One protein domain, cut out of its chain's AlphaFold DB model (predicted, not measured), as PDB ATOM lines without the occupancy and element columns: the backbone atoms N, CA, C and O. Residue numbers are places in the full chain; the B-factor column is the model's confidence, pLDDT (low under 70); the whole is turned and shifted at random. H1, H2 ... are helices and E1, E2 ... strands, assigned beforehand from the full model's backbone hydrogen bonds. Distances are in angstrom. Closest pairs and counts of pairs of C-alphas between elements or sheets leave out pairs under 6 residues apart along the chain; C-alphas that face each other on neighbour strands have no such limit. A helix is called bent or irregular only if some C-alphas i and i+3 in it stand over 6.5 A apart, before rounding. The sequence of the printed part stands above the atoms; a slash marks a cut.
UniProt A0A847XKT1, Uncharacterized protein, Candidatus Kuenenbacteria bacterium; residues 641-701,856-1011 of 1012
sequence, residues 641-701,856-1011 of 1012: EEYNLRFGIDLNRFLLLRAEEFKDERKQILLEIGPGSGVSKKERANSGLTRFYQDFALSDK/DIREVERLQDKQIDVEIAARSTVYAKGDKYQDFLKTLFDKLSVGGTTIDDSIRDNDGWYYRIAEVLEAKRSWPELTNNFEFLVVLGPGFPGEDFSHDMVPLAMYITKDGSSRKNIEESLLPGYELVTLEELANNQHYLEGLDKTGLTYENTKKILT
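What this domain is: This is residues 641 to 701 and 856 to 1011 of the 1012 residues of an uncharacterized protein of Candidatus Kuenenbacteria bacterium (UniProt A0A847XKT1). A twisted sheet of seven strands runs through the middle of the body, with helices on both faces: H1, H2 and H3 on one, H6 and H10 on the other. H9 packs on H2, H4 and H7 pack on H6, and H11 and H12 make a small helical end piece off the sheet, with H12 side by side with H7. The printed part has 217 residues with twelve named helices and seven named strands, in the order H1 H2 E1 H3 E2 H4 E3 H5 H6 E4 H7 H8 E5 E6 H9 E7 H10 H11 H12. The sheet's order is E2 E1 E3 E4 E6 E5 E7, mixed, and the class is mixed, helices and strands. The whole is compact, with a radius of gyration of the C-alphas of 16.4 A and spans of 47 by 35 by 35 A.

How they stand to each other: H1, residues 641 to 647, is on the sheet at a height of 5.2 A, over none of its strands; its closest C-alphas to E6, residues 954 to 962, are those of Phe 647 and Ala 957, 5.0 A apart. On the same face H2, residues 651 to 661, lies over E1, residues 668 to 673, and E3, residues 868 to 873, at a height of 10.0 A. E1, H3, residues 679 to 686, and E2, residues 693 to 699, form a strand-helix-strand unit, two parallel neighbour strands with a helix between, its crossover right-handed; N 696 and O 670 are 2.7 A apart. E1 and E3 are parallel, with N 671 and O 870 at 2.8 A. H4, residues 857 to 862, only grazes the sheet with residues 857 to 860. E3, H5, residues 876 to 879, H6, residues 883 to 895, and E4, residues 896 to 904, form a second right-handed unit, with N 873 and O 903 at 2.8 A. H5 only grazes the sheet, with residues 876 to 877. H6 lies over E4 and E6 on the opposite face from H2, at a height of 11.9 A, and touches H4, closest at C-alphas Glu 861 and Thr 891, 5.9 A. H7, residues 917 to 926, is the hub: it touches residues 885 to 889 of H6, closest at C-alphas Gln 886 and Ala 923, 5.5 A, and only just touches H8, residues 928 to 933, only at the corner, with 3 pairs of C-alphas within 8 A. H7 and H8 only graze the sheet. E4, H7, H8 and E5, residues 934 to 941, form a split unit, with E6 between its strands, and E6, H9, residues 967 to 973, and E7, residues 979 to 982, another, with E5 between; both crossovers are right-handed. E4 and E6 are antiparallel, with N 904 and O 958 at 2.8 A; E5 and E6 form a hairpin, with N 937 and O 959 at 2.9 A; E5 and E7 are antiparallel, with N 940 and O 979 at 2.8 A. H9 only grazes the sheet and touches H2, closest at C-alphas Phe 654 and Ser 973, 5.5 A. H10, residues 983 to 987, is on the same face as H6, over none of the strands. H11, residues 990 to 994, and H12, residues 1001 to 1010, are not on the sheet; they touch, closest at C-alphas Leu 993 and Tyr 1003, 5.0 A. H12 touches H7 at a shallow tilt of 26 degrees, the same way, closest at C-alphas Ala 918 and Thr 1006, 4.4 A. Every O i to N i+4 pair is within hydrogen-bond range in H1, H2, H3, H6, H7, H9, H10, H11 and H12; H4 has 0 of 2 but 3 of 3 O i to N i+3 pairs, H8 0 of 2 and 1 of 3, and H5 is too short for an i+4 pair.

Where its parts are: H1 begins at C-alpha 641 (-11.951, 42.908, 30.530), and H12 ends at C-alpha 1010 (10.628, 28.368, 6.840). From first to last C-alpha E6 measures 24.5 A, E5 23.0 A, E2 18.9 A and H6 18.6 A. E4 bends by 123 degrees at residue 899. H5 is only just irregular, with C-alphas 876 and 879 6.6 A apart.

The domain as a whole: The C-alphas farthest apart are those of Glu 665 and Thr 999, 49.7 A. Residues 702 to 855 are not printed; C-alphas 701 and 856 are 8.5 A apart across the cut. The links E4 to H7 and E5 to E6 are long, 12 residues each. Mean pLDDT of the printed part is 84.2, with 23 residues under 70, among them residues 874 to 881.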
ATOM      1  N   GLU A 641     -12.712  43.872  29.726       85.88
ATOM      2  CA  GLU A 641     -11.951  42.908  30.530       85.88
ATOM      3  C   GLU A 641     -11.673  41.612  29.755       85.88
ATOM      4  O   GLU A 641     -10.549  41.111  29.760       85.88
ATOM      5  N   GLU A 642     -12.667  41.097  29.027       84.12
ATOM      6  CA  GLU A 642     -12.483  39.926  28.167       84.12
ATOM      7  C   GLU A 642     -11.505  40.216  27.023       84.12
ATOM      8  O   GLU A 642     -10.660  39.373  26.714       84.12
ATOM      9  N   TYR A 643     -11.572  41.411  26.423       87.50
ATOM     10  CA  TYR A 643     -10.573  41.848  25.452       87.50
ATOM     11  C   TYR A 643      -9.183  41.958  26.062       87.50
ATOM     12  O   TYR A 643      -8.229  41.494  25.447       87.50
ATOM     13  N   ASN A 644      -9.061  42.486  27.277       90.94
ATOM     14  CA  ASN A 644      -7.766  42.608  27.930       90.94
ATOM     15  C   ASN A 644      -7.091  41.245  28.105       90.94
ATOM     16  O   ASN A 644      -5.912  41.088  27.798       90.94
ATOM     17  N   LEU A 645      -7.850  40.237  28.539       87.50
ATOM     18  CA  LEU A 645      -7.351  38.868  28.675       87.50
ATOM     19  C   LEU A 645      -6.975  38.252  27.322       87.50
ATOM     20  O   LEU A 645      -5.954  37.581  27.214       87.50
ATOM     21  N   ARG A 646      -7.789  38.472  26.283       85.75
ATOM     22  CA  ARG A 646      -7.556  37.915  24.936       85.75
ATOM     23  C   ARG A 646      -6.399  38.585  24.207       85.75
ATOM     24  O   ARG A 646      -5.729  37.926  23.427       85.75
ATOM     25  N   PHE A 647      -6.165  39.865  24.454       90.62
ATOM     26  CA  PHE A 647      -5.089  40.626  23.827       90.62
ATOM     27  C   PHE A 647      -3.813  40.663  24.674       90.62
ATOM     28  O   PHE A 647      -2.745  40.992  24.169       90.62
ATOM     29  N   GLY A 648      -3.914  40.318  25.959       91.94
ATOM     30  CA  GLY A 648      -2.815  40.365  26.920       91.94
ATOM     31  C   GLY A 648      -2.368  41.774  27.309       91.94
ATOM     32  O   GLY A 648      -1.277  41.952  27.851       91.94
ATOM     33  N   ILE A 649      -3.214  42.774  27.057       94.62
ATOM     34  CA  ILE A 649      -2.966  44.184  27.369       94.62
ATOM     35  C   ILE A 649      -4.175  44.810  28.063       94.62
ATOM     36  O   ILE A 649      -5.292  44.330  27.931       94.62
ATOM     37  N   ASP A 650      -3.990  45.941  28.732       94.81
ATOM     38  CA  ASP A 650      -5.076  46.876  29.008       94.81
ATOM     39  C   ASP A 650      -5.404  47.659  27.724       94.81
ATOM     40  O   ASP A 650      -4.709  48.611  27.357       94.81
ATOM     41  N   LEU A 651      -6.462  47.240  27.023       92.06
ATOM     42  CA  LEU A 651      -6.903  47.817  25.753       92.06
ATOM     43  C   LEU A 651      -7.217  49.310  25.882       92.06
ATOM     44  O   LEU A 651      -6.818  50.104  25.032       92.06
ATOM     45  N   ASN A 652      -7.909  49.714  26.949       92.06
ATOM     46  CA  ASN A 652      -8.279  51.115  27.141       92.06
ATOM     47  C   ASN A 652      -7.039  51.976  27.378       92.06
ATOM     48  O   ASN A 652      -6.941  53.074  26.828       92.06
ATOM     49  N   ARG A 653      -6.070  51.470  28.149       93.44
ATOM     50  CA  ARG A 653      -4.783  52.143  28.340       93.44
ATOM     51  C   ARG A 653      -3.996  52.252  27.038       93.44
ATOM     52  O   ARG A 653      -3.486  53.330  26.748       93.44
ATOM     53  N   PHE A 654      -3.942  51.190  26.240       94.06
ATOM     54  CA  PHE A 654      -3.283  51.206  24.933       94.06
ATOM     55  C   PHE A 654      -3.881  52.273  24.007       94.06
ATOM     56  O   PHE A 654      -3.144  53.068  23.422       94.06
ATOM     57  N   LEU A 655      -5.215  52.333  23.919       93.25
ATOM     58  CA  LEU A 655      -5.920  53.341  23.127       93.25
ATOM     59  C   LEU A 655      -5.646  54.764  23.640       93.25
ATOM     60  O   LEU A 655      -5.443  55.672  22.841       93.25
ATOM     61  N   LEU A 656      -5.582  54.975  24.959       91.62
ATOM     62  CA  LEU A 656      -5.235  56.283  25.531       91.62
ATOM     63  C   LEU A 656      -3.797  56.703  25.202       91.62
ATOM     64  O   LEU A 656      -3.599  57.804  24.694       91.62
ATOM     65  N   LEU A 657      -2.810  55.832  25.434       91.56
ATOM     66  CA  LEU A 657      -1.400  56.123  25.139       91.56
ATOM     67  C   LEU A 657      -1.206  56.461  23.659       91.56
ATOM     68  O   LEU A 657      -0.555  57.445  23.311       91.56
ATOM     69  N   ARG A 658      -1.847  55.690  22.779       89.44
ATOM     70  CA  ARG A 658      -1.821  55.948  21.342       89.44
ATOM     71  C   ARG A 658      -2.491  57.272  20.979       89.44
ATOM     72  O   ARG A 658      -1.967  58.002  20.141       89.44
ATOM     73  N   ALA A 659      -3.635  57.595  21.577       88.38
ATOM     74  CA  ALA A 659      -4.292  58.880  21.358       88.38
ATOM     75  C   ALA A 659      -3.394  60.065  21.752       88.38
ATOM     76  O   ALA A 659      -3.366  61.061  21.036       88.38
ATOM     77  N   GLU A 660      -2.629  59.947  22.839       85.75
ATOM     78  CA  GLU A 660      -1.714  60.989  23.326       85.75
ATOM     79  C   GLU A 660      -0.480  61.200  22.428       85.75
ATOM     80  O   GLU A 660       0.026  62.321  22.324       85.75
ATOM     81  N   GLU A 661       0.010  60.152  21.759       81.69
ATOM     82  CA  GLU A 661       1.147  60.253  20.832       81.69
ATOM     83  C   GLU A 661       0.797  61.005  19.538       81.69
ATOM     84  O   GLU A 661       1.643  61.702  18.960       81.69
ATOM     85  N   PHE A 662      -0.462  60.929  19.104       74.44
ATOM     86  CA  PHE A 662      -0.960  61.665  17.949       74.44
ATOM     87  C   PHE A 662      -1.378  63.083  18.361       74.44
ATOM     88  O   PHE A 662      -2.495  63.331  18.797       74.44
ATOM     89  N   LYS A 663      -0.480  64.055  18.157       62.66
ATOM     90  CA  LYS A 663      -0.699  65.497  18.428       62.66
ATOM     91  C   LYS A 663      -1.733  66.182  17.519       62.66
ATOM     92  O   LYS A 663      -1.821  67.409  17.517       62.66
ATOM     93  N   ASP A 664      -2.421  65.419  16.685       59.44
ATOM     94  CA  ASP A 664      -3.356  65.935  15.696       59.44
ATOM     95  C   ASP A 664      -4.698  66.226  16.387       59.44
ATOM     96  O   ASP A 664      -5.199  65.398  17.142       59.44
ATOM     97  N   GLU A 665      -5.294  67.396  16.146       64.81
ATOM     98  CA  GLU A 665      -6.595  67.769  16.735       64.81
ATOM     99  C   GLU A 665      -7.759  66.931  16.163       64.81
ATOM    100  O   GLU A 665      -8.909  67.069  16.588       64.81
ATOM    101  N   ARG A 666      -7.483  66.054  15.187       80.81
ATOM    102  CA  ARG A 666      -8.472  65.156  14.586       80.81
ATOM    103  C   ARG A 666      -8.731  63.932  15.465       80.81
ATOM    104  O   ARG A 666      -7.806  63.299  15.970       80.81
ATOM    105  N   LYS A 667      -9.995  63.507  15.527       88.25
ATOM    106  CA  LYS A 667     -10.328  62.169  16.022       88.25
ATOM    107  C   LYS A 667      -9.727  61.098  15.103       88.25
ATOM    108  O   LYS A 667      -9.765  61.228  13.874       88.25
ATOM    109  N   GLN A 668      -9.175  60.054  15.703       91.94
ATOM    110  CA  GLN A 668      -8.707  58.854  15.015       91.94
ATOM    111  C   GLN A 668      -9.888  57.937  14.676       91.94
ATOM    112  O   GLN A 668     -10.884  57.929  15.393       91.94
ATOM    113  N   ILE A 669      -9.797  57.149  13.610       93.00
ATOM    114  CA  ILE A 669     -10.830  56.163  13.263       93.00
ATOM    115  C   ILE A 669     -10.489  54.824  13.910       93.00
ATOM    116  O   ILE A 669      -9.447  54.242  13.608       93.00
ATOM    117  N   LEU A 670     -11.378  54.338  14.777       93.00
ATOM    118  CA  LEU A 670     -11.305  53.006  15.373       93.00
ATOM    119  C   LEU A 670     -12.377  52.123  14.737       93.00
ATOM    120  O   LEU A 670     -13.544  52.498  14.762       93.00
ATOM    121  N   LEU A 671     -12.003  50.967  14.192       90.75
ATOM    122  CA  LEU A 671     -12.940  49.973  13.665       90.75
ATOM    123  C   LEU A 671     -12.859  48.678  14.478       90.75
ATOM    124  O   LEU A 671     -11.816  48.038  14.527       90.75
ATOM    125  N   GLU A 672     -13.965  48.273  15.089       87.56
ATOM    126  CA  GLU A 672     -14.114  46.955  15.708       87.56
ATOM    127  C   GLU A 672     -14.779  45.988  14.722       87.56
ATOM    128  O   GLU A 672     -15.868  46.269  14.223       87.56
ATOM    129  N   ILE A 673     -14.145  44.849  14.450       81.75
ATOM    130  CA  ILE A 673     -14.676  43.791  13.586       81.75
ATOM    131  C   ILE A 673     -15.002  42.580  14.459       81.75
ATOM    132  O   ILE A 673     -14.112  41.936  15.016       81.75
ATOM    133  N   GLY A 674     -16.285  42.242  14.565       74.19
ATOM    134  CA  GLY A 674     -16.759  41.266  15.544       74.19
ATOM    135  C   GLY A 674     -18.274  41.093  15.469       74.19
ATOM    136  O   GLY A 674     -18.964  42.089  15.266       74.19
ATOM    137  N   PRO A 675     -18.818  39.881  15.681       55.75
ATOM    138  CA  PRO A 675     -20.260  39.654  15.602       55.75
ATOM    139  C   PRO A 675     -21.052  40.454  16.664       55.75
ATOM    140  O   PRO A 675     -22.264  40.596  16.559       55.75
ATOM    141  N   GLY A 676     -20.409  40.978  17.716       59.22
ATOM    142  CA  GLY A 676     -21.087  41.632  18.840       59.22
ATOM    143  C   GLY A 676     -20.443  42.923  19.309       59.22
ATOM    144  O   GLY A 676     -19.994  43.100  20.439       59.22
ATOM    145  N   SER A 677     -20.377  43.868  18.398       58.25
ATOM    146  CA  SER A 677     -19.674  45.135  18.561       58.25
ATOM    147  C   SER A 677     -20.446  46.188  19.387       58.25
ATOM    148  O   SER A 677     -20.427  47.382  19.069       58.25
ATOM    149  N   GLY A 678     -21.191  45.766  20.414       69.94
ATOM    150  CA  GLY A 678     -22.062  46.629  21.216       69.94
ATOM    151  C   GLY A 678     -21.494  46.982  22.591       69.94
ATOM    152  O   GLY A 678     -21.382  48.161  22.948       69.94
ATOM    153  N   VAL A 679     -21.152  45.957  23.375       78.44
ATOM    154  CA  VAL A 679     -20.755  46.102  24.786       78.44
ATOM    155  C   VAL A 679     -19.426  46.838  24.950       78.44
ATOM    156  O   VAL A 679     -19.418  47.898  25.576       78.44
ATOM    157  N   SER A 680     -18.318  46.345  24.376       81.12
ATOM    158  CA  SER A 680     -17.010  47.007  24.533       81.12
ATOM    159  C   SER A 680     -17.029  48.437  24.002       81.12
ATOM    160  O   SER A 680     -16.550  49.352  24.665       81.12
ATOM    161  N   LYS A 681     -17.673  48.673  22.859       84.75
ATOM    162  CA  LYS A 681     -17.873  50.018  22.313       84.75
ATOM    163  C   LYS A 681     -18.573  50.960  23.296       84.75
ATOM    164  O   LYS A 681     -18.138  52.096  23.495       84.75
ATOM    165  N   LYS A 682     -19.637  50.490  23.955       82.50
ATOM    166  CA  LYS A 682     -20.331  51.252  25.004       82.50
ATOM    167  C   LYS A 682     -19.425  51.508  26.209       82.50
ATOM    168  O   LYS A 682     -19.446  52.608  26.757       82.50
ATOM    169  N   GLU A 683     -18.623  50.532  26.618       86.50
ATOM    170  CA  GLU A 683     -17.647  50.700  27.698       86.50
ATOM    171  C   GLU A 683     -16.572  51.733  27.338       86.50
ATOM    172  O   GLU A 683     -16.351  52.651  28.123       86.50
ATOM    173  N   ARG A 684     -15.998  51.685  26.128       88.31
ATOM    174  CA  ARG A 684     -15.048  52.694  25.622       88.31
ATOM    175  C   ARG A 684     -15.657  54.096  25.615       88.31
ATOM    176  O   ARG A 684     -15.008  55.061  26.029       88.31
ATOM    177  N   ALA A 685     -16.920  54.218  25.201       84.62
ATOM    178  CA  ALA A 685     -17.654  55.479  25.262       84.62
ATOM    179  C   ALA A 685     -17.816  55.984  26.705       84.62
ATOM    180  O   ALA A 685     -17.544  57.156  26.973       84.62
ATOM    181  N   ASN A 686     -18.173  55.104  27.644       85.25
ATOM    182  CA  ASN A 686     -18.275  55.437  29.069       85.25
ATOM    183  C   ASN A 686     -16.915  55.809  29.686       85.25
ATOM    184  O   ASN A 686     -16.859  56.660  30.573       85.25
ATOM    185  N   SER A 687     -15.823  55.224  29.192       85.94
ATOM    186  CA  SER A 687     -14.443  55.556  29.571       85.94
ATOM    187  C   SER A 687     -13.929  56.862  28.948       85.94
ATOM    188  O   SER A 687     -12.821  57.292  29.260       85.94
ATOM    189  N   GLY A 688     -14.714  57.522  28.088       87.19
ATOM    190  CA  GLY A 688     -14.376  58.817  27.489       87.19
ATOM    191  C   GLY A 688     -13.488  58.755  26.243       87.19
ATOM    192  O   GLY A 688     -13.057  59.806  25.762       87.19
ATOM    193  N   LEU A 689     -13.246  57.563  25.681       88.06
ATOM    194  CA  LEU A 689     -12.401  57.374  24.492       88.06
ATOM    195  C   LEU A 689     -12.990  58.003  23.219       88.06
ATOM    196  O   LEU A 689     -12.248  58.369  22.311       88.06
ATOM    197  N   THR A 690     -14.304  58.236  23.170       85.94
ATOM    198  CA  THR A 690     -15.002  58.903  22.047       85.94
ATOM    199  C   THR A 690     -14.579  60.358  21.826       85.94
ATOM    200  O   THR A 690     -14.915  60.964  20.804       85.94
ATOM    201  N   ARG A 691     -13.828  60.949  22.767       87.25
ATOM    202  CA  ARG A 691     -13.162  62.247  22.575       87.25
ATOM    203  C   ARG A 691     -12.002  62.159  21.588       87.25
ATOM    204  O   ARG A 691     -11.762  63.127  20.877       87.25
ATOM    205  N   PHE A 692     -11.333  61.012  21.539       90.88
ATOM    206  CA  PHE A 692     -10.152  60.765  20.715       90.88
ATOM    207  C   PHE A 692     -10.470  59.943  19.466       90.88
ATOM    208  O   PHE A 692      -9.771  60.077  18.467       90.88
ATOM    209  N   TYR A 693     -11.535  59.136  19.503       90.94
ATOM    210  CA  TYR A 693     -11.878  58.207  18.430       90.94
ATOM    211  C   TYR A 693     -13.274  58.456  17.842       90.94
ATOM    212  O   TYR A 693     -14.242  58.663  18.577       90.94
ATOM    213  N   GLN A 694     -13.371  58.403  16.511       90.81
ATOM    214  CA  GLN A 694     -14.591  58.041  15.791       90.81
ATOM    215  C   GLN A 694     -14.642  56.517  15.782       90.81
ATOM    216  O   GLN A 694     -13.890  55.856  15.066       90.81
ATOM    217  N   ASP A 695     -15.449  55.972  16.679       88.31
ATOM    218  CA  ASP A 695     -15.529  54.540  16.927       88.31
ATOM    219  C   ASP A 695     -16.570  53.950  15.966       88.31
ATOM    220  O   ASP A 695     -17.714  54.416  15.948       88.31
ATOM    221  N   PHE A 696     -16.212  52.906  15.222       87.62
ATOM    222  CA  PHE A 696     -17.043  52.140  14.291       87.62
ATOM    223  C   PHE A 696     -17.000  50.657  14.622       87.62
ATOM    224  O   PHE A 696     -16.096  50.163  15.287       87.62
ATOM    225  N   ALA A 697     -18.010  49.952  14.146       83.75
ATOM    226  CA  ALA A 697     -18.240  48.551  14.411       83.75
ATOM    227  C   ALA A 697     -18.727  47.873  13.126       83.75
ATOM    228  O   ALA A 697     -19.591  48.434  12.458       83.75
ATOM    229  N   LEU A 698     -18.210  46.695  12.779       81.75
ATOM    230  CA  LEU A 698     -18.663  45.882  11.650       81.75
ATOM    231  C   LEU A 698     -19.075  44.494  12.143       81.75
ATOM    232  O   LEU A 698     -18.253  43.770  12.709       81.75
ATOM    233  N   SER A 699     -20.331  44.132  11.881       78.50
ATOM    234  CA  SER A 699     -20.908  42.840  12.251       78.50
ATOM    235  C   SER A 699     -21.770  42.267  11.125       78.50
ATOM    236  O   SER A 699     -22.470  43.012  10.447       78.50
ATOM    237  N   ASP A 700     -21.785  40.947  10.941       73.62
ATOM    238  CA  ASP A 700     -22.605  40.264   9.927       73.62
ATOM    239  C   ASP A 700     -24.109  40.441  10.182       73.62
ATOM    240  O   ASP A 700     -24.905  40.632   9.252       73.62
ATOM    241  N   LYS A 701     -24.480  40.410  11.463       77.75
ATOM    242  CA  LYS A 701     -25.817  40.682  11.978       77.75
ATOM    243  C   LYS A 701     -25.718  41.423  13.297       77.75
ATOM    244  O   LYS A 701     -24.705  41.426  13.986       77.75
ATOM    245  N   ASP A 856     -20.721  41.482   5.975       71.81
ATOM    246  CA  ASP A 856     -19.696  40.434   6.065       71.81
ATOM    247  C   ASP A 856     -18.309  41.074   6.275       71.81
ATOM    248  O   ASP A 856     -18.055  42.183   5.811       71.81
ATOM    249  N   ILE A 857     -17.380  40.372   6.929       71.88
ATOM    250  CA  ILE A 857     -15.999  40.841   7.118       71.88
ATOM    251  C   ILE A 857     -15.308  41.242   5.803       71.88
ATOM    252  O   ILE A 857     -14.473  42.144   5.781       71.88
ATOM    253  N   ARG A 858     -15.684  40.616   4.684       73.50
ATOM    254  CA  ARG A 858     -15.187  40.964   3.345       73.50
ATOM    255  C   ARG A 858     -15.591  42.369   2.910       73.50
ATOM    256  O   ARG A 858     -14.883  42.983   2.122       73.50
ATOM    257  N   GLU A 859     -16.672  42.916   3.460       77.19
ATOM    258  CA  GLU A 859     -17.163  44.253   3.117       77.19
ATOM    259  C   GLU A 859     -16.237  45.381   3.590       77.19
ATOM    260  O   GLU A 859     -16.397  46.515   3.143       77.19
ATOM    261  N   VAL A 860     -15.199  45.081   4.384       81.19
ATOM    262  CA  VAL A 860     -14.075  46.007   4.618       81.19
ATOM    263  C   VAL A 860     -13.459  46.482   3.293       81.19
ATOM    264  O   VAL A 860     -12.984  47.613   3.216       81.19
ATOM    265  N   GLU A 861     -13.527  45.688   2.216       83.81
ATOM    266  CA  GLU A 861     -13.066  46.090   0.879       83.81
ATOM    267  C   GLU A 861     -13.773  47.341   0.340       83.81
ATOM    268  O   GLU A 861     -13.173  48.110  -0.416       83.81
ATOM    269  N   ARG A 862     -15.020  47.577   0.773       84.75
ATOM    270  CA  ARG A 862     -15.833  48.725   0.361       84.75
ATOM    271  C   ARG A 862     -15.363  50.025   0.991       84.75
ATOM    272  O   ARG A 862     -15.743  51.087   0.512       84.75
ATOM    273  N   LEU A 863     -14.559  49.986   2.047       88.00
ATOM    274  CA  LEU A 863     -14.012  51.183   2.673       88.00
ATOM    275  C   LEU A 863     -12.974  51.846   1.748       88.00
ATOM    276  O   LEU A 863     -12.237  51.163   1.046       88.00
ATOM    277  N   GLN A 864     -12.876  53.175   1.742       90.44
ATOM    278  CA  GLN A 864     -11.711  53.881   1.185       90.44
ATOM    279  C   GLN A 864     -10.403  53.413   1.833       90.44
ATOM    280  O   GLN A 864     -10.360  53.085   3.021       90.44
ATOM    281  N   ASP A 865      -9.327  53.413   1.057       91.69
ATOM    282  CA  ASP A 865      -8.000  53.072   1.564       91.69
ATOM    283  C   ASP A 865      -7.494  54.129   2.559       91.69
ATOM    284  O   ASP A 865      -7.851  55.307   2.484       91.69
ATOM    285  N   LYS A 866      -6.591  53.718   3.456       91.94
ATOM    286  CA  LYS A 866      -5.844  54.603   4.371       91.94
ATOM    287  C   LYS A 866      -6.689  55.440   5.341       91.94
ATOM    288  O   LYS A 866      -6.306  56.567   5.664       91.94
ATOM    289  N   GLN A 867      -7.801  54.906   5.835       91.75
ATOM    290  CA  GLN A 867      -8.667  55.620   6.779       91.75
ATOM    291  C   GLN A 867      -8.661  55.057   8.203       91.75
ATOM    292  O   GLN A 867      -8.950  55.806   9.127       91.75
ATOM    293  N   ILE A 868      -8.326  53.780   8.399       93.19
ATOM    294  CA  ILE A 868      -8.432  53.124   9.708       93.19
ATOM    295  C   ILE A 868      -7.154  53.373  10.515       93.19
ATOM    296  O   ILE A 868      -6.078  52.932  10.116       93.19
ATOM    297  N   ASP A 869      -7.264  54.080  11.642       93.38
ATOM    298  CA  ASP A 869      -6.125  54.375  12.519       93.38
ATOM    299  C   ASP A 869      -5.913  53.261  13.562       93.38
ATOM    300  O   ASP A 869      -4.772  52.964  13.926       93.38
ATOM    301  N   VAL A 870      -6.994  52.638  14.040       93.00
ATOM    302  CA  VAL A 870      -6.955  51.453  14.905       93.00
ATOM    303  C   VAL A 870      -8.007  50.453  14.455       93.00
ATOM    304  O   VAL A 870      -9.160  50.820  14.247       93.00
ATOM    305  N   GLU A 871      -7.631  49.189  14.357       91.88
ATOM    306  CA  GLU A 871      -8.564  48.095  14.134       91.88
ATOM    307  C   GLU A 871      -8.471  47.063  15.259       91.88
ATOM    308  O   GLU A 871      -7.392  46.783  15.784       91.88
ATOM    309  N   ILE A 872      -9.635  46.561  15.666       89.12
ATOM    310  CA  ILE A 872      -9.794  45.520  16.678       89.12
ATOM    311  C   ILE A 872     -10.519  44.351  16.007       89.12
ATOM    312  O   ILE A 872     -11.745  44.372  15.889       89.12
ATOM    313  N   ALA A 873      -9.761  43.343  15.583       77.25
ATOM    314  CA  ALA A 873     -10.261  42.102  15.008       77.25
ATOM    315  C   ALA A 873     -10.466  41.067  16.114       77.25
ATOM    316  O   ALA A 873      -9.515  40.583  16.733       77.25
ATOM    317  N   ALA A 874     -11.725  40.699  16.340       64.88
ATOM    318  CA  ALA A 874     -12.096  39.698  17.325       64.88
ATOM    319  C   ALA A 874     -12.907  38.574  16.678       64.88
ATOM    320  O   ALA A 874     -14.062  38.768  16.303       64.88
ATOM    321  N   ARG A 875     -12.330  37.369  16.591       60.31
ATOM    322  CA  ARG A 875     -12.984  36.101  16.191       60.31
ATOM    323  C   ARG A 875     -13.667  36.019  14.808       60.31
ATOM    324  O   ARG A 875     -13.962  34.905  14.375       60.31
ATOM    325  N   SER A 876     -13.905  37.115  14.089       52.75
ATOM    326  CA  SER A 876     -14.610  37.120  12.791       52.75
ATOM    327  C   SER A 876     -13.764  36.583  11.631       52.75
ATOM    328  O   SER A 876     -14.286  35.978  10.697       52.75
ATOM    329  N   THR A 877     -12.444  36.736  11.709       52.81
ATOM    330  CA  THR A 877     -11.463  36.235  10.729       52.81
ATOM    331  C   THR A 877     -11.207  34.737  10.852       52.81
ATOM    332  O   THR A 877     -10.647  34.128   9.943       52.81
ATOM    333  N   VAL A 878     -11.664  34.099  11.936       53.25
ATOM    334  CA  VAL A 878     -11.422  32.673  12.191       53.25
ATOM    335  C   VAL A 878     -12.078  31.790  11.111       53.25
ATOM    336  O   VAL A 878     -11.582  30.704  10.799       53.25
ATOM    337  N   TYR A 879     -13.139  32.279  10.464       57.31
ATOM    338  CA  TYR A 879     -13.804  31.604   9.343       57.31
ATOM    339  C   TYR A 879     -13.082  31.763   7.997       57.31
ATOM    340  O   TYR A 879     -13.319  30.978   7.075       57.31
ATOM    341  N   ALA A 880     -12.183  32.740   7.873       64.31
ATOM    342  CA  ALA A 880     -11.260  32.833   6.756       64.31
ATOM    343  C   ALA A 880     -10.058  31.922   7.060       64.31
ATOM    344  O   ALA A 880      -9.428  32.057   8.104       64.31
ATOM    345  N   LYS A 881      -9.771  30.947   6.190       67.06
ATOM    346  CA  LYS A 881      -8.633  30.016   6.319       67.06
ATOM    347  C   LYS A 881      -7.803  30.039   5.039       67.06
ATOM    348  O   LYS A 881      -8.383  30.178   3.959       67.06
ATOM    349  N   GLY A 882      -6.484  29.868   5.165       73.25
ATOM    350  CA  GLY A 882      -5.561  29.867   4.023       73.25
ATOM    351  C   GLY A 882      -5.663  31.160   3.210       73.25
ATOM    352  O   GLY A 882      -5.714  32.244   3.790       73.25
ATOM    353  N   ASP A 883      -5.781  31.043   1.886       74.81
ATOM    354  CA  ASP A 883      -5.844  32.169   0.937       74.81
ATOM    355  C   ASP A 883      -6.878  33.240   1.324       74.81
ATOM    356  O   ASP A 883      -6.605  34.430   1.222       74.81
ATOM    357  N   LYS A 884      -8.040  32.846   1.870       76.50
ATOM    358  CA  LYS A 884      -9.074  33.806   2.297       76.50
ATOM    359  C   LYS A 884      -8.628  34.693   3.461       76.50
ATOM    360  O   LYS A 884      -9.054  35.841   3.543       76.50
ATOM    361  N   TYR A 885      -7.841  34.148   4.392       77.06
ATOM    362  CA  TYR A 885      -7.304  34.923   5.514       77.06
ATOM    363  C   TYR A 885      -6.193  35.852   5.031       77.06
ATOM    364  O   TYR A 885      -6.140  37.008   5.440       77.06
ATOM    365  N   GLN A 886      -5.367  35.379   4.092       76.88
ATOM    366  CA  GLN A 886      -4.371  36.220   3.440       76.88
ATOM    367  C   GLN A 886      -5.061  37.404   2.745       76.88
ATOM    368  O   GLN A 886      -4.718  38.550   3.029       76.88
ATOM    369  N   ASP A 887      -6.050  37.154   1.883       79.56
ATOM    370  CA  ASP A 887      -6.777  38.204   1.155       79.56
ATOM    371  C   ASP A 887      -7.388  39.239   2.107       79.56
ATOM    372  O   ASP A 887      -7.267  40.440   1.873       79.56
ATOM    373  N   PHE A 888      -7.973  38.784   3.220       79.88
ATOM    374  CA  PHE A 888      -8.469  39.674   4.268       79.88
ATOM    375  C   PHE A 888      -7.361  40.570   4.836       79.88
ATOM    376  O   PHE A 888      -7.545  41.787   4.898       79.88
ATOM    377  N   LEU A 889      -6.214  39.992   5.219       79.44
ATOM    378  CA  LEU A 889      -5.080  40.758   5.739       79.44
ATOM    379  C   LEU A 889      -4.641  41.824   4.730       79.44
ATOM    380  O   LEU A 889      -4.478  42.981   5.104       79.44
ATOM    381  N   LYS A 890      -4.542  41.477   3.441       80.56
ATOM    382  CA  LYS A 890      -4.219  42.439   2.378       80.56
ATOM    383  C   LYS A 890      -5.218  43.585   2.309       80.56
ATOM    384  O   LYS A 890      -4.812  44.744   2.342       80.56
ATOM    385  N   THR A 891      -6.508  43.267   2.231       85.19
ATOM    386  CA  THR A 891      -7.565  44.279   2.178       85.19
ATOM    387  C   THR A 891      -7.477  45.205   3.385       85.19
ATOM    388  O   THR A 891      -7.506  46.423   3.222       85.19
ATOM    389  N   LEU A 892      -7.312  44.651   4.588       81.62
ATOM    390  CA  LEU A 892      -7.177  45.421   5.819       81.62
ATOM    391  C   LEU A 892      -5.945  46.338   5.792       81.62
ATOM    392  O   LEU A 892      -6.040  47.512   6.156       81.62
ATOM    393  N   PHE A 893      -4.806  45.854   5.292       83.62
ATOM    394  CA  PHE A 893      -3.580  46.645   5.162       83.62
ATOM    395  C   PHE A 893      -3.728  47.839   4.223       83.62
ATOM    396  O   PHE A 893      -3.177  48.912   4.503       83.62
ATOM    397  N   ASP A 894      -4.495  47.693   3.145       87.25
ATOM    398  CA  ASP A 894      -4.827  48.806   2.258       87.25
ATOM    399  C   ASP A 894      -5.694  49.849   2.988       87.25
ATOM    400  O   ASP A 894      -5.499  51.060   2.818       87.25
ATOM    401  N   LYS A 895      -6.584  49.408   3.891       91.56
ATOM    402  CA  LYS A 895      -7.466  50.297   4.669       91.56
ATOM    403  C   LYS A 895      -6.776  51.006   5.836       91.56
ATOM    404  O   LYS A 895      -7.222  52.098   6.200       91.56
ATOM    405  N   LEU A 896      -5.690  50.459   6.390       91.19
ATOM    406  CA  LEU A 896      -4.931  51.096   7.475       91.19
ATOM    407  C   LEU A 896      -4.265  52.408   7.028       91.19
ATOM    408  O   LEU A 896      -3.616  52.483   5.973       91.19
ATOM    409  N   SER A 897      -4.405  53.445   7.855       91.38
ATOM    410  CA  SER A 897      -3.708  54.726   7.711       91.38
ATOM    411  C   SER A 897      -2.206  54.583   8.015       91.38
ATOM    412  O   SER A 897      -1.744  53.568   8.535       91.38
ATOM    413  N   VAL A 898      -1.409  55.595   7.659       87.94
ATOM    414  CA  VAL A 898       0.021  55.644   8.020       87.94
ATOM    415  C   VAL A 898       0.145  55.727   9.541       87.94
ATOM    416  O   VAL A 898      -0.459  56.601  10.161       87.94
ATOM    417  N   GLY A 899       0.924  54.825  10.137       87.75
ATOM    418  CA  GLY A 899       1.007  54.640  11.584       87.75
ATOM    419  C   GLY A 899      -0.122  53.787  12.166       87.75
ATOM    420  O   GLY A 899      -0.084  53.516  13.365       87.75
ATOM    421  N   GLY A 900      -1.116  53.381  11.363       91.38
ATOM    422  CA  GLY A 900      -2.293  52.603  11.758       91.38
ATOM    423  C   GLY A 900      -1.946  51.236  12.356       91.38
ATOM    424  O   GLY A 900      -0.952  50.629  11.950       91.38
ATOM    425  N   THR A 901      -2.758  50.756  13.304       92.50
ATOM    426  CA  THR A 901      -2.491  49.499  14.030       92.50
ATOM    427  C   THR A 901      -3.705  48.584  14.083       92.50
ATOM    428  O   THR A 901      -4.784  49.017  14.473       92.50
ATOM    429  N   THR A 902      -3.495  47.312  13.766       91.00
ATOM    430  CA  THR A 902      -4.457  46.213  13.926       91.00
ATOM    431  C   THR A 902      -4.124  45.393  15.165       91.00
ATOM    432  O   THR A 902      -2.943  45.146  15.426       91.00
ATOM    433  N   ILE A 903      -5.152  44.957  15.893       90.94
ATOM    434  CA  ILE A 903      -5.080  43.979  16.985       90.94
ATOM    435  C   ILE A 903      -5.937  42.779  16.584       90.94
ATOM    436  O   ILE A 903      -7.152  42.915  16.489       90.94
ATOM    437  N   ASP A 904      -5.324  41.618  16.366       86.56
ATOM    438  CA  ASP A 904      -5.992  40.426  15.832       86.56
ATOM    439  C   ASP A 904      -5.788  39.212  16.756       86.56
ATOM    440  O   ASP A 904      -4.671  38.705  16.897       86.56
ATOM    441  N   ASP A 905      -6.866  38.715  17.378       82.94
ATOM    442  CA  ASP A 905      -6.831  37.490  18.199       82.94
ATOM    443  C   ASP A 905      -6.889  36.191  17.380       82.94
ATOM    444  O   ASP A 905      -6.758  35.098  17.934       82.94
ATOM    445  N   SER A 906      -7.040  36.276  16.056       78.12
ATOM    446  CA  SER A 906      -7.161  35.099  15.192       78.12
ATOM    447  C   SER A 906      -5.849  34.393  14.888       78.12
ATOM    448  O   SER A 906      -5.874  33.294  14.330       78.12
ATOM    449  N   ILE A 907      -4.709  34.934  15.343       82.31
ATOM    450  CA  ILE A 907      -3.451  34.173  15.403       82.31
ATOM    451  C   ILE A 907      -3.637  32.843  16.149       82.31
ATOM    452  O   ILE A 907      -2.896  31.890  15.914       82.31
ATOM    453  N   ARG A 908      -4.659  32.755  17.000       81.56
ATOM    454  CA  ARG A 908      -5.110  31.557  17.689       81.56
ATOM    455  C   ARG A 908      -6.437  31.074  17.092       81.56
ATOM    456  O   ARG A 908      -7.433  31.794  17.119       81.56
ATOM    457  N   ASP A 909      -6.476  29.842  16.575       74.56
ATOM    458  CA  ASP A 909      -7.741  29.221  16.158       74.56
ATOM    459  C   ASP A 909      -8.656  29.003  17.376       74.56
ATOM    460  O   ASP A 909      -8.206  28.990  18.530       74.56
ATOM    461  N   ASN A 910      -9.957  28.835  17.132       64.69
ATOM    462  CA  ASN A 910     -10.898  28.559  18.211       64.69
ATOM    463  C   ASN A 910     -10.423  27.343  19.010       64.69
ATOM    464  O   ASN A 910     -10.067  26.306  18.453       64.69
ATOM    465  N   ASP A 911     -10.423  27.506  20.330       66.00
ATOM    466  CA  ASP A 911     -10.034  26.471  21.274       66.00
ATOM    467  C   ASP A 911      -8.539  26.084  21.224       66.00
ATOM    468  O   ASP A 911      -8.203  25.008  21.678       66.00
ATOM    469  N   GLY A 912      -7.622  26.893  20.670       71.62
ATOM    470  CA  GLY A 912      -6.168  26.674  20.828       71.62
ATOM    471  C   GLY A 912      -5.600  25.396  20.178       71.62
ATOM    472  O   GLY A 912      -4.532  24.921  20.561       71.62
ATOM    473  N   TRP A 913      -6.307  24.813  19.199       75.62
ATOM    474  CA  TRP A 913      -5.866  23.608  18.469       75.62
ATOM    475  C   TRP A 913      -4.769  23.875  17.436       75.62
ATOM    476  O   TRP A 913      -4.048  22.959  17.048       75.62
ATOM    477  N   TYR A 914      -4.685  25.109  16.948       84.25
ATOM    478  CA  TYR A 914      -3.765  25.533  15.904       84.25
ATOM    479  C   TYR A 914      -3.520  27.035  16.031       84.25
ATOM    480  O   TYR A 914      -4.448  27.794  16.320       84.25
ATOM    481  N   TYR A 915      -2.287  27.467  15.777       88.50
ATOM    482  CA  TYR A 915      -1.927  28.881  15.739       88.50
ATOM    483  C   TYR A 915      -1.462  29.256  14.332       88.50
ATOM    484  O   TYR A 915      -0.630  28.586  13.721       88.50
ATOM    485  N   ARG A 916      -1.987  30.360  13.803       86.62
ATOM    486  CA  ARG A 916      -1.879  30.771  12.393       86.62
ATOM    487  C   ARG A 916      -0.543  31.416  12.029       86.62
ATOM    488  O   ARG A 916      -0.462  32.188  11.080       86.62
ATOM    489  N   ILE A 917       0.523  31.080  12.752       90.19
ATOM    490  CA  ILE A 917       1.873  31.624  12.541       90.19
ATOM    491  C   ILE A 917       2.312  31.404  11.087       90.19
ATOM    492  O   ILE A 917       2.819  32.318  10.442       90.19
ATOM    493  N   ALA A 918       2.051  30.211  10.547       88.50
ATOM    494  CA  ALA A 918       2.362  29.868   9.166       88.50
ATOM    495  C   ALA A 918       1.645  30.785   8.154       88.50
ATOM    496  O   ALA A 918       2.284  31.365   7.284       88.50
ATOM    497  N   GLU A 919       0.335  30.976   8.297       86.81
ATOM    498  CA  GLU A 919      -0.470  31.766   7.353       86.81
ATOM    499  C   GLU A 919      -0.017  33.232   7.295       86.81
ATOM    500  O   GLU A 919       0.063  33.817   6.215       86.81
ATOM    501  N   VAL A 920       0.357  33.807   8.443       86.75
ATOM    502  CA  VAL A 920       0.891  35.176   8.515       86.75
ATOM    503  C   VAL A 920       2.265  35.271   7.840       86.75
ATOM    504  O   VAL A 920       2.529  36.216   7.093       86.75
ATOM    505  N   LEU A 921       3.143  34.282   8.048       87.75
ATOM    506  CA  LEU A 921       4.445  34.226   7.370       87.75
ATOM    507  C   LEU A 921       4.295  34.077   5.851       87.75
ATOM    508  O   LEU A 921       5.078  34.659   5.097       87.75
ATOM    509  N   GLU A 922       3.305  33.310   5.397       86.69
ATOM    510  CA  GLU A 922       2.996  33.149   3.977       86.69
ATOM    511  C   GLU A 922       2.502  34.458   3.363       86.69
ATOM    512  O   GLU A 922       3.058  34.897   2.358       86.69
ATOM    513  N   ALA A 923       1.558  35.146   4.016       81.44
ATOM    514  CA  ALA A 923       1.093  36.468   3.593       81.44
ATOM    515  C   ALA A 923       2.261  37.465   3.472       81.44
ATOM    516  O   ALA A 923       2.387  38.179   2.473       81.44
ATOM    517  N   LYS A 924       3.178  37.463   4.450       83.50
ATOM    518  CA  LYS A 924       4.375  38.316   4.443       83.50
ATOM    519  C   LYS A 924       5.324  38.003   3.277       83.50
ATOM    520  O   LYS A 924       5.909  38.923   2.706       83.50
ATOM    521  N   ARG A 925       5.474  36.727   2.897       82.31
ATOM    522  CA  ARG A 925       6.288  36.309   1.737       82.31
ATOM    523  C   ARG A 925       5.642  36.653   0.405       82.31
ATOM    524  O   ARG A 925       6.335  37.109  -0.501       82.31
ATOM    525  N   SER A 926       4.338  36.422   0.293       79.12
ATOM    526  CA  SER A 926       3.564  36.675  -0.922       79.12
ATOM    527  C   SER A 926       3.502  38.164  -1.267       79.12
ATOM    528  O   SER A 926       3.372  38.511  -2.442       79.12
ATOM    529  N   TRP A 927       3.669  39.050  -0.275       75.56
ATOM    530  CA  TRP A 927       3.618  40.503  -0.447       75.56
ATOM    531  C   TRP A 927       4.857  41.206   0.130       75.56
ATOM    532  O   TRP A 927       4.835  41.685   1.264       75.56
ATOM    533  N   PRO A 928       5.938  41.350  -0.663       69.81
ATOM    534  CA  PRO A 928       7.178  42.000  -0.224       69.81
ATOM    535  C   PRO A 928       6.983  43.436   0.285       69.81
ATOM    536  O   PRO A 928       7.724  43.894   1.152       69.81
ATOM    537  N   GLU A 929       5.962  44.133  -0.219       66.94
ATOM    538  CA  GLU A 929       5.568  45.477   0.220       66.94
ATOM    539  C   GLU A 929       5.136  45.511   1.697       66.94
ATOM    540  O   GLU A 929       5.357  46.514   2.373       66.94
ATOM    541  N   LEU A 930       4.620  44.396   2.236       65.31
ATOM    542  CA  LEU A 930       4.322  44.262   3.663       65.31
ATOM    543  C   LEU A 930       5.578  44.167   4.521       65.31
ATOM    544  O   LEU A 930       5.605  44.642   5.648       65.31
ATOM    545  N   THR A 931       6.641  43.566   3.994       65.81
ATOM    546  CA  THR A 931       7.861  43.318   4.773       65.81
ATOM    547  C   THR A 931       8.623  44.610   5.079       65.81
ATOM    548  O   THR A 931       9.273  44.699   6.116       65.81
ATOM    549  N   ASN A 932       8.531  45.615   4.203       70.50
ATOM    550  CA  ASN A 932       9.251  46.882   4.362       70.50
ATOM    551  C   ASN A 932       8.461  47.948   5.131       70.50
ATOM    552  O   ASN A 932       9.069  48.862   5.680       70.50
ATOM    553  N   ASN A 933       7.133  47.824   5.164       80.62
ATOM    554  CA  ASN A 933       6.238  48.866   5.662       80.62
ATOM    555  C   ASN A 933       5.432  48.431   6.895       80.62
ATOM    556  O   ASN A 933       4.614  49.211   7.367       80.62
ATOM    557  N   PHE A 934       5.602  47.208   7.415       85.00
ATOM    558  CA  PHE A 934       4.802  46.719   8.542       85.00
ATOM    559  C   PHE A 934       5.634  46.021   9.622       85.00
ATOM    560  O   PHE A 934       6.547  45.244   9.335       85.00
ATOM    561  N   GLU A 935       5.267  46.267  10.878       89.75
ATOM    562  CA  GLU A 935       5.788  45.578  12.059       89.75
ATOM    563  C   GLU A 935       4.760  44.557  12.563       89.75
ATOM    564  O   GLU A 935       3.603  44.917  12.771       89.75
ATOM    565  N   PHE A 936       5.191  43.307  12.775       91.19
ATOM    566  CA  PHE A 936       4.364  42.211  13.289       91.19
ATOM    567  C   PHE A 936       4.858  41.795  14.677       91.19
ATOM    568  O   PHE A 936       5.949  41.233  14.820       91.19
ATOM    569  N   LEU A 937       4.047  42.058  15.696       94.31
ATOM    570  CA  LEU A 937       4.325  41.712  17.086       94.31
ATOM    571  C   LEU A 937       3.281  40.716  17.584       94.31
ATOM    572  O   LEU A 937       2.137  40.735  17.140       94.31
ATOM    573  N   VAL A 938       3.661  39.851  18.513       95.00
ATOM    574  CA  VAL A 938       2.782  38.841  19.100       95.00
ATOM    575  C   VAL A 938       2.857  38.948  20.612       95.00
ATOM    576  O   VAL A 938       3.948  38.920  21.184       95.00
ATOM    577  N   VAL A 939       1.699  39.064  21.259       95.69
ATOM    578  CA  VAL A 939       1.600  38.972  22.715       95.69
ATOM    579  C   VAL A 939       1.428  37.508  23.102       95.69
ATOM    580  O   VAL A 939       0.504  36.831  22.641       95.69
ATOM    581  N   LEU A 940       2.331  37.032  23.950       94.75
ATOM    582  CA  LEU A 940       2.281  35.730  24.589       94.75
ATOM    583  C   LEU A 940       1.739  35.877  26.011       94.75
ATOM    584  O   LEU A 940       2.079  36.825  26.721       94.75
ATOM    585  N   GLY A 941       0.927  34.923  26.446       93.06
ATOM    586  CA  GLY A 941       0.414  34.896  27.812       93.06
ATOM    587  C   GLY A 941      -0.149  33.534  28.207       93.06
ATOM    588  O   GLY A 941      -0.075  32.589  27.418       93.06
ATOM    589  N   PRO A 942      -0.710  33.415  29.419       89.94
ATOM    590  CA  PRO A 942      -1.258  32.157  29.908       89.94
ATOM    591  C   PRO A 942      -2.392  31.657  29.008       89.94
ATOM    592  O   PRO A 942      -3.275  32.420  28.613       89.94
ATOM    593  N   GLY A 943      -2.374  30.357  28.710       83.38
ATOM    594  CA  GLY A 943      -3.419  29.707  27.918       83.38
ATOM    595  C   GLY A 943      -4.773  29.707  28.632       83.38
ATOM    596  O   GLY A 943      -4.854  29.620  29.860       83.38
ATOM    597  N   PHE A 944      -5.856  29.784  27.863       79.38
ATOM    598  CA  PHE A 944      -7.219  29.742  28.379       79.38
ATOM    599  C   PHE A 944      -7.589  28.314  28.809       79.38
ATOM    600  O   PHE A 944      -7.569  27.402  27.975       79.38
ATOM    601  N   PRO A 945      -7.990  28.100  30.079       71.75
ATOM    602  CA  PRO A 945      -8.349  26.777  30.574       71.75
ATOM    603  C   PRO A 945      -9.461  26.117  29.753       71.75
ATOM    604  O   PRO A 945     -10.541  26.683  29.586       71.75
ATOM    605  N   GLY A 946      -9.210  24.892  29.285       66.56
ATOM    606  CA  GLY A 946     -10.173  24.114  28.495       66.56
ATOM    607  C   GLY A 946     -10.270  24.514  27.020       66.56
ATOM    608  O   GLY A 946     -11.011  23.857  26.285       66.56
ATOM    609  N   GLU A 947      -9.522  25.540  26.613       73.88
ATOM    610  CA  GLU A 947      -9.269  25.884  25.223       73.88
ATOM    611  C   GLU A 947      -7.825  25.473  24.858       73.88
ATOM    612  O   GLU A 947      -7.637  24.467  24.188       73.88
ATOM    613  N   ASP A 948      -6.791  26.150  25.362       79.44
ATOM    614  CA  ASP A 948      -5.402  25.888  24.945       79.44
ATOM    615  C   ASP A 948      -4.809  24.576  25.494       79.44
ATOM    616  O   ASP A 948      -5.073  24.163  26.625       79.44
ATOM    617  N   PHE A 949      -3.948  23.928  24.696       76.69
ATOM    618  CA  PHE A 949      -3.189  22.750  25.134       76.69
ATOM    619  C   PHE A 949      -2.049  23.132  26.090       76.69
ATOM    620  O   PHE A 949      -1.927  22.570  27.184       76.69
ATOM    621  N   SER A 950      -1.222  24.100  25.688       74.25
ATOM    622  CA  SER A 950      -0.195  24.688  26.546       74.25
ATOM    623  C   SER A 950      -0.818  25.749  27.453       74.25
ATOM    624  O   SER A 950      -1.602  26.579  27.004       74.25
ATOM    625  N   HIS A 951      -0.477  25.714  28.741       65.56
ATOM    626  CA  HIS A 951      -1.043  26.622  29.744       65.56
ATOM    627  C   HIS A 951      -0.033  27.665  30.252       65.56
ATOM    628  O   HIS A 951      -0.434  28.563  30.987       65.56
ATOM    629  N   ASP A 952       1.243  27.576  29.854       79.12
ATOM    630  CA  ASP A 952       2.290  28.491  30.330       79.12
ATOM    631  C   ASP A 952       2.314  29.798  29.519       79.12
ATOM    632  O   ASP A 952       1.981  30.849  30.056       79.12
ATOM    633  N   MET A 953       2.692  29.744  28.234       88.44
ATOM    634  CA  MET A 953       2.790  30.915  27.344       88.44
ATOM    635  C   MET A 953       2.357  30.548  25.920       88.44
ATOM    636  O   MET A 953       3.072  29.828  25.224       88.44
ATOM    637  N   VAL A 954       1.215  31.051  25.457       91.56
ATOM    638  CA  VAL A 954       0.668  30.827  24.104       91.56
ATOM    639  C   VAL A 954       0.467  32.152  23.361       91.56
ATOM    640  O   VAL A 954       0.298  33.176  24.023       91.56
ATOM    641  N   PRO A 955       0.455  32.177  22.014       92.25
ATOM    642  CA  PRO A 955       0.088  33.362  21.245       92.25
ATOM    643  C   PRO A 955      -1.372  33.728  21.493       92.25
ATOM    644  O   PRO A 955      -2.273  32.941  21.197       92.25
ATOM    645  N   LEU A 956      -1.598  34.920  22.035       89.94
ATOM    646  CA  LEU A 956      -2.935  35.408  22.365       89.94
ATOM    647  C   LEU A 956      -3.464  36.368  21.306       89.94
ATOM    648  O   LEU A 956      -4.581  36.195  20.823       89.94
ATOM    649  N   ALA A 957      -2.641  37.336  20.907       91.31
ATOM    650  CA  ALA A 957      -2.991  38.303  19.879       91.31
ATOM    651  C   ALA A 957      -1.774  38.759  19.082       91.31
ATOM    652  O   ALA A 957      -0.644  38.793  19.578       91.31
ATOM    653  N   MET A 958      -2.033  39.131  17.836       91.56
ATOM    654  CA  MET A 958      -1.072  39.709  16.918       91.56
ATOM    655  C   MET A 958      -1.357  41.198  16.737       91.56
ATOM    656  O   MET A 958      -2.501  41.612  16.578       91.56
ATOM    657  N   TYR A 959      -0.297  41.993  16.719       92.50
ATOM    658  CA  TYR A 959      -0.339  43.424  16.472       92.50
ATOM    659  C   TYR A 959       0.399  43.726  15.186       92.50
ATOM    660  O   TYR A 959       1.562  43.347  15.032       92.50
ATOM    661  N   ILE A 960      -0.267  44.436  14.283       89.94
ATOM    662  CA  ILE A 960       0.304  44.809  12.994       89.94
ATOM    663  C   ILE A 960       0.280  46.324  12.880       89.94
ATOM    664  O   ILE A 960      -0.793  46.917  12.911       89.94
ATOM    665  N   THR A 961       1.448  46.955  12.763       90.69
ATOM    666  CA  THR A 961       1.558  48.417  12.609       90.69
ATOM    667  C   THR A 961       2.075  48.768  11.223       90.69
ATOM    668  O   THR A 961       3.094  48.224  10.810       90.69
ATOM    669  N   LYS A 962       1.406  49.691  10.524       90.38
ATOM    670  CA  LYS A 962       1.808  50.199   9.203       90.38
ATOM    671  C   LYS A 962       2.682  51.442   9.332       90.38
ATOM    672  O   LYS A 962       2.299  52.382  10.016       90.38
ATOM    673  N   ASP A 963       3.810  51.484   8.633       84.75
ATOM    674  CA  ASP A 963       4.733  52.622   8.533       84.75
ATOM    675  C   ASP A 963       5.104  53.231   9.904       84.75
ATOM    676  O   ASP A 963       5.084  54.448  10.100       84.75
ATOM    677  N   GLY A 964       5.417  52.380  10.886       85.12
ATOM    678  CA  GLY A 964       5.709  52.788  12.259       85.12
ATOM    679  C   GLY A 964       5.862  51.601  13.208       85.12
ATOM    680  O   GLY A 964       5.964  50.459  12.771       85.12
ATOM    681  N   SER A 965       5.870  51.878  14.513       85.62
ATOM    682  CA  SER A 965       5.896  50.851  15.557       85.62
ATOM    683  C   SER A 965       4.937  51.207  16.683       85.62
ATOM    684  O   SER A 965       4.900  52.354  17.128       85.62
ATOM    685  N   SER A 966       4.188  50.211  17.160       88.94
ATOM    686  CA  SER A 966       3.338  50.328  18.356       88.94
ATOM    687  C   SER A 966       3.951  49.650  19.582       88.94
ATOM    688  O   SER A 966       3.311  49.612  20.634       88.94
ATOM    689  N   ARG A 967       5.178  49.118  19.468       93.38
ATOM    690  CA  ARG A 967       5.826  48.285  20.493       93.38
ATOM    691  C   ARG A 967       5.787  48.920  21.880       93.38
ATOM    692  O   ARG A 967       5.318  48.287  22.815       93.38
ATOM    693  N   LYS A 968       6.199  50.183  21.997       93.19
ATOM    694  CA  LYS A 968       6.238  50.902  23.280       93.19
ATOM    695  C   LYS A 968       4.856  50.986  23.946       93.19
ATOM    696  O   LYS A 968       4.733  50.704  25.133       93.19
ATOM    697  N   ASN A 969       3.813  51.326  23.185       93.06
ATOM    698  CA  ASN A 969       2.447  51.428  23.713       93.06
ATOM    699  C   ASN A 969       1.904  50.066  24.152       93.06
ATOM    700  O   ASN A 969       1.182  49.988  25.146       93.06
ATOM    701  N   ILE A 970       2.253  49.000  23.424       94.44
ATOM    702  CA  ILE A 970       1.883  47.627  23.778       94.44
ATOM    703  C   ILE A 970       2.602  47.219  25.067       94.44
ATOM    704  O   ILE A 970       1.937  46.811  26.010       94.44
ATOM    705  N   GLU A 971       3.922  47.408  25.151       95.25
ATOM    706  CA  GLU A 971       4.737  47.089  26.336       95.25
ATOM    707  C   GLU A 971       4.246  47.810  27.597       95.25
ATOM    708  O   GLU A 971       4.117  47.196  28.654       95.25
ATOM    709  N   GLU A 972       3.916  49.100  27.493       95.50
ATOM    710  CA  GLU A 972       3.378  49.877  28.617       95.50
ATOM    711  C   GLU A 972       1.960  49.452  29.027       95.50
ATOM    712  O   GLU A 972       1.528  49.750  30.147       95.50
ATOM    713  N   SER A 973       1.249  48.756  28.139       96.19
ATOM    714  CA  SER A 973      -0.111  48.266  28.360       96.19
ATOM    715  C   SER A 973      -0.169  46.771  28.683       96.19
ATOM    716  O   SER A 973      -1.256  46.293  28.986       96.19
ATOM    717  N   LEU A 974       0.949  46.035  28.652       96.62
ATOM    718  CA  LEU A 974       0.980  44.595  28.935       96.62
ATOM    719  C   LEU A 974       0.412  44.274  30.320       96.62
ATOM    720  O   LEU A 974       0.712  44.933  31.322       96.62
ATOM    721  N   LEU A 975      -0.382  43.208  30.380       95.12
ATOM    722  CA  LEU A 975      -0.834  42.653  31.646       95.12
ATOM    723  C   LEU A 975       0.324  41.944  32.376       95.12
ATOM    724  O   LEU A 975       1.265  41.450  31.748       95.12
ATOM    725  N   PRO A 976       0.281  41.848  33.717       92.19
ATOM    726  CA  PRO A 976       1.304  41.128  34.470       92.19
ATOM    727  C   PRO A 976       1.405  39.657  34.042       92.19
ATOM    728  O   PRO A 976       0.406  38.942  34.057       92.19
ATOM    729  N   GLY A 977       2.617  39.198  33.714       89.25
ATOM    730  CA  GLY A 977       2.877  37.813  33.293       89.25
ATOM    731  C   GLY A 977       2.760  37.558  31.787       89.25
ATOM    732  O   GLY A 977       2.847  36.406  31.379       89.25
ATOM    733  N   TYR A 978       2.583  38.607  30.982       94.69
ATOM    734  CA  TYR A 978       2.521  38.538  29.522       94.69
ATOM    735  C   TYR A 978       3.828  39.062  28.913       94.69
ATOM    736  O   TYR A 978       4.536  39.865  29.526       94.69
ATOM    737  N   GLU A 979       4.152  38.607  27.706       95.19
ATOM    738  CA  GLU A 979       5.381  38.947  26.981       95.19
ATOM    739  C   GLU A 979       5.053  39.409  25.560       95.19
ATOM    740  O   GLU A 979       4.119  38.908  24.941       95.19
ATOM    741  N   LEU A 980       5.832  40.348  25.027       96.44
ATOM    742  CA  LEU A 980       5.732  40.793  23.640       96.44
ATOM    743  C   LEU A 980       6.952  40.315  22.852       96.44
ATOM    744  O   LEU A 980       8.079  40.698  23.164       96.44
ATOM    745  N   VAL A 981       6.720  39.542  21.796       95.38
ATOM    746  CA  VAL A 981       7.761  39.032  20.892       95.38
ATOM    747  C   VAL A 981       7.482  39.460  19.453       95.38
ATOM    748  O   VAL A 981       6.383  39.902  19.119       95.38
ATOM    749  N   THR A 982       8.469  39.346  18.573       93.69
ATOM    750  CA  THR A 982       8.249  39.462  17.122       93.69
ATOM    751  C   THR A 982       7.737  38.145  16.538       93.69
ATOM    752  O   THR A 982       8.000  37.064  17.075       93.69
ATOM    753  N   LEU A 983       7.036  38.215  15.403       91.88
ATOM    754  CA  LEU A 983       6.603  37.013  14.681       91.88
ATOM    755  C   LEU A 983       7.798  36.115  14.303       91.88
ATOM    756  O   LEU A 983       7.698  34.891  14.364       91.88
ATOM    757  N   GLU A 984       8.940  36.704  13.944       90.50
ATOM    758  CA  GLU A 984      10.161  35.981  13.584       90.50
ATOM    759  C   GLU A 984      10.801  35.261  14.773       90.50
ATOM    760  O   GLU A 984      11.249  34.122  14.623       90.50
ATOM    761  N   GLU A 985      10.865  35.898  15.944       92.75
ATOM    762  CA  GLU A 985      11.367  35.260  17.169       92.75
ATOM    763  C   GLU A 985      10.522  34.033  17.520       92.75
ATOM    764  O   GLU A 985      11.068  32.970  17.828       92.75
ATOM    765  N   LEU A 986       9.199  34.156  17.389       91.94
ATOM    766  CA  LEU A 986       8.255  33.074  17.636       91.94
ATOM    767  C   LEU A 986       8.407  31.929  16.623       91.94
ATOM    768  O   LEU A 986       8.528  30.765  17.005       91.94
ATOM    769  N   ALA A 987       8.445  32.255  15.328       91.94
ATOM    770  CA  ALA A 987       8.509  31.278  14.244       91.94
ATOM    771  C   ALA A 987       9.816  30.466  14.230       91.94
ATOM    772  O   ALA A 987       9.819  29.301  13.832       91.94
ATOM    773  N   ASN A 988      10.927  31.060  14.676       91.56
ATOM    774  CA  ASN A 988      12.230  30.391  14.724       91.56
ATOM    775  C   ASN A 988      12.435  29.528  15.984       91.56
ATOM    776  O   ASN A 988      13.419  28.788  16.067       91.56
ATOM    777  N   ASN A 989      11.523  29.579  16.959       92.56
ATOM    778  CA  ASN A 989      11.615  28.787  18.181       92.56
ATOM    779  C   ASN A 989      10.967  27.404  18.004       92.56
ATOM    780  O   ASN A 989       9.842  27.148  18.429       92.56
ATOM    781  N   GLN A 990      11.700  26.481  17.382       89.12
ATOM    782  CA  GLN A 990      11.209  25.131  17.094       89.12
ATOM    783  C   GLN A 990      10.694  24.385  18.340       89.12
ATOM    784  O   GLN A 990       9.620  23.792  18.284       89.12
ATOM    785  N   HIS A 991      11.428  24.427  19.457       88.06
ATOM    786  CA  HIS A 991      11.028  23.725  20.683       88.06
ATOM    787  C   HIS A 991       9.709  24.272  21.241       88.06
ATOM    788  O   HIS A 991       8.892  23.521  21.768       88.06
ATOM    789  N   TYR A 992       9.498  25.584  21.139       90.75
ATOM    790  CA  TYR A 992       8.242  26.205  21.535       90.75
ATOM    791  C   TYR A 992       7.077  25.718  20.665       90.75
ATOM    792  O   TYR A 992       6.072  25.257  21.198       90.75
ATOM    793  N   LEU A 993       7.238  25.742  19.338       90.81
ATOM    794  CA  LEU A 993       6.190  25.340  18.394       90.81
ATOM    795  C   LEU A 993       5.802  23.859  18.519       90.81
ATOM    796  O   LEU A 993       4.627  23.530  18.378       90.81
ATOM    797  N   GLU A 994       6.760  22.969  18.797       88.38
ATOM    798  CA  GLU A 994       6.505  21.532  18.995       88.38
ATOM    799  C   GLU A 994       5.617  21.244  20.218       88.38
ATOM    800  O   GLU A 994       4.895  20.249  20.228       88.38
ATOM    801  N   GLY A 995       5.664  22.101  21.244       86.50
ATOM    802  CA  GLY A 995       4.868  21.969  22.467       86.50
ATOM    803  C   GLY A 995       3.610  22.838  22.509       86.50
ATOM    804  O   GLY A 995       2.901  22.820  23.514       86.50
ATOM    805  N   LEU A 996       3.354  23.626  21.462       87.50
ATOM    806  CA  LEU A 996       2.354  24.688  21.499       87.50
ATOM    807  C   LEU A 996       0.918  24.157  21.378       87.50
ATOM    808  O   LEU A 996       0.036  24.586  22.121       87.50
ATOM    809  N   ASP A 997       0.687  23.196  20.484       85.50
ATOM    810  CA  ASP A 997      -0.622  22.586  20.269       85.50
ATOM    811  C   ASP A 997      -0.550  21.051  20.263       85.50
ATOM    812  O   ASP A 997       0.482  20.450  19.968       85.50
ATOM    813  N   LYS A 998      -1.673  20.400  20.584       80.31
ATOM    814  CA  LYS A 998      -1.759  18.932  20.691       80.31
ATOM    815  C   LYS A 998      -1.611  18.220  19.338       80.31
ATOM    816  O   LYS A 998      -1.287  17.034  19.306       80.31
ATOM    817  N   THR A 999      -1.919  18.899  18.235       81.56
ATOM    818  CA  THR A 999      -1.975  18.311  16.889       81.56
ATOM    819  C   THR A 999      -0.617  18.305  16.184       81.56
ATOM    820  O   THR A 999      -0.417  17.509  15.271       81.56
ATOM    821  N   GLY A1000       0.307  19.180  16.593       85.31
ATOM    822  CA  GLY A1000       1.588  19.427  15.928       85.31
ATOM    823  C   GLY A1000       1.468  20.216  14.617       85.31
ATOM    824  O   GLY A1000       2.486  20.510  13.984       85.31
ATOM    825  N   LEU A1001       0.250  20.587  14.200       87.25
ATOM    826  CA  LEU A1001      -0.003  21.247  12.917       87.25
ATOM    827  C   LEU A1001       0.660  22.624  12.834       87.25
ATOM    828  O   LEU A1001       1.155  22.991  11.766       87.25
ATOM    829  N   THR A1002       0.715  23.372  13.943       89.81
ATOM    830  CA  THR A1002       1.363  24.693  13.966       89.81
ATOM    831  C   THR A1002       2.841  24.575  13.613       89.81
ATOM    832  O   THR A1002       3.337  25.303  12.748       89.81
ATOM    833  N   TYR A1003       3.540  23.624  14.237       92.38
ATOM    834  CA  TYR A1003       4.951  23.362  13.970       92.38
ATOM    835  C   TYR A1003       5.179  22.901  12.527       92.38
ATOM    836  O   TYR A1003       6.009  23.480  11.822       92.38
ATOM    837  N   GLU A1004       4.432  21.894  12.064       91.25
ATOM    838  CA  GLU A1004       4.619  21.340  10.719       91.25
ATOM    839  C   GLU A1004       4.416  22.391   9.625       91.25
ATOM    840  O   GLU A1004       5.221  22.477   8.694       91.25
ATOM    841  N   ASN A1005       3.365  23.207   9.731       90.69
ATOM    842  CA  ASN A1005       3.061  24.224   8.727       90.69
ATOM    843  C   ASN A1005       4.058  25.385   8.771       90.69
ATOM    844  O   ASN A1005       4.539  25.814   7.722       90.69
ATOM    845  N   THR A1006       4.455  25.835   9.964       91.75
ATOM    846  CA  THR A1006       5.472  26.889  10.104       91.75
ATOM    847  C   THR A1006       6.811  26.428   9.523       91.75
ATOM    848  O   THR A1006       7.455  27.157   8.768       91.75
ATOM    849  N   LYS A1007       7.201  25.172   9.773       91.81
ATOM    850  CA  LYS A1007       8.422  24.574   9.221       91.81
ATOM    851  C   LYS A1007       8.397  24.464   7.698       91.81
ATOM    852  O   LYS A1007       9.419  24.740   7.069       91.81
ATOM    853  N   LYS A1008       7.264  24.065   7.103       90.62
ATOM    854  CA  LYS A1008       7.100  24.001   5.637       90.62
ATOM    855  C   LYS A1008       7.355  25.352   4.986       90.62
ATOM    856  O   LYS A1008       7.957  25.397   3.925       90.62
ATOM    857  N   ILE A1009       6.937  26.433   5.638       88.38
ATOM    858  CA  ILE A1009       7.210  27.780   5.152       88.38
ATOM    859  C   ILE A1009       8.687  28.100   5.359       88.38
ATOM    860  O   ILE A1009       9.376  28.419   4.401       88.38
ATOM    861  N   LEU A1010       9.236  27.976   6.567       86.69
ATOM    862  CA  LEU A1010      10.628  28.368   6.840       86.69
ATOM    863  C   LEU A1010      11.688  27.560   6.067       86.69
ATOM    864  O   LEU A1010      12.793  28.063   5.866       86.69
ATOM    865  N   THR A1011      11.358  26.353   5.603       81.00
ATOM    866  CA  THR A1011      12.246  25.534   4.766       81.00
ATOM    867  C   THR A1011      12.091  25.949   3.292       81.00
ATOM    868  O   THR A1011      10.972  25.898   2.790       81.00
TER     869      THR A1011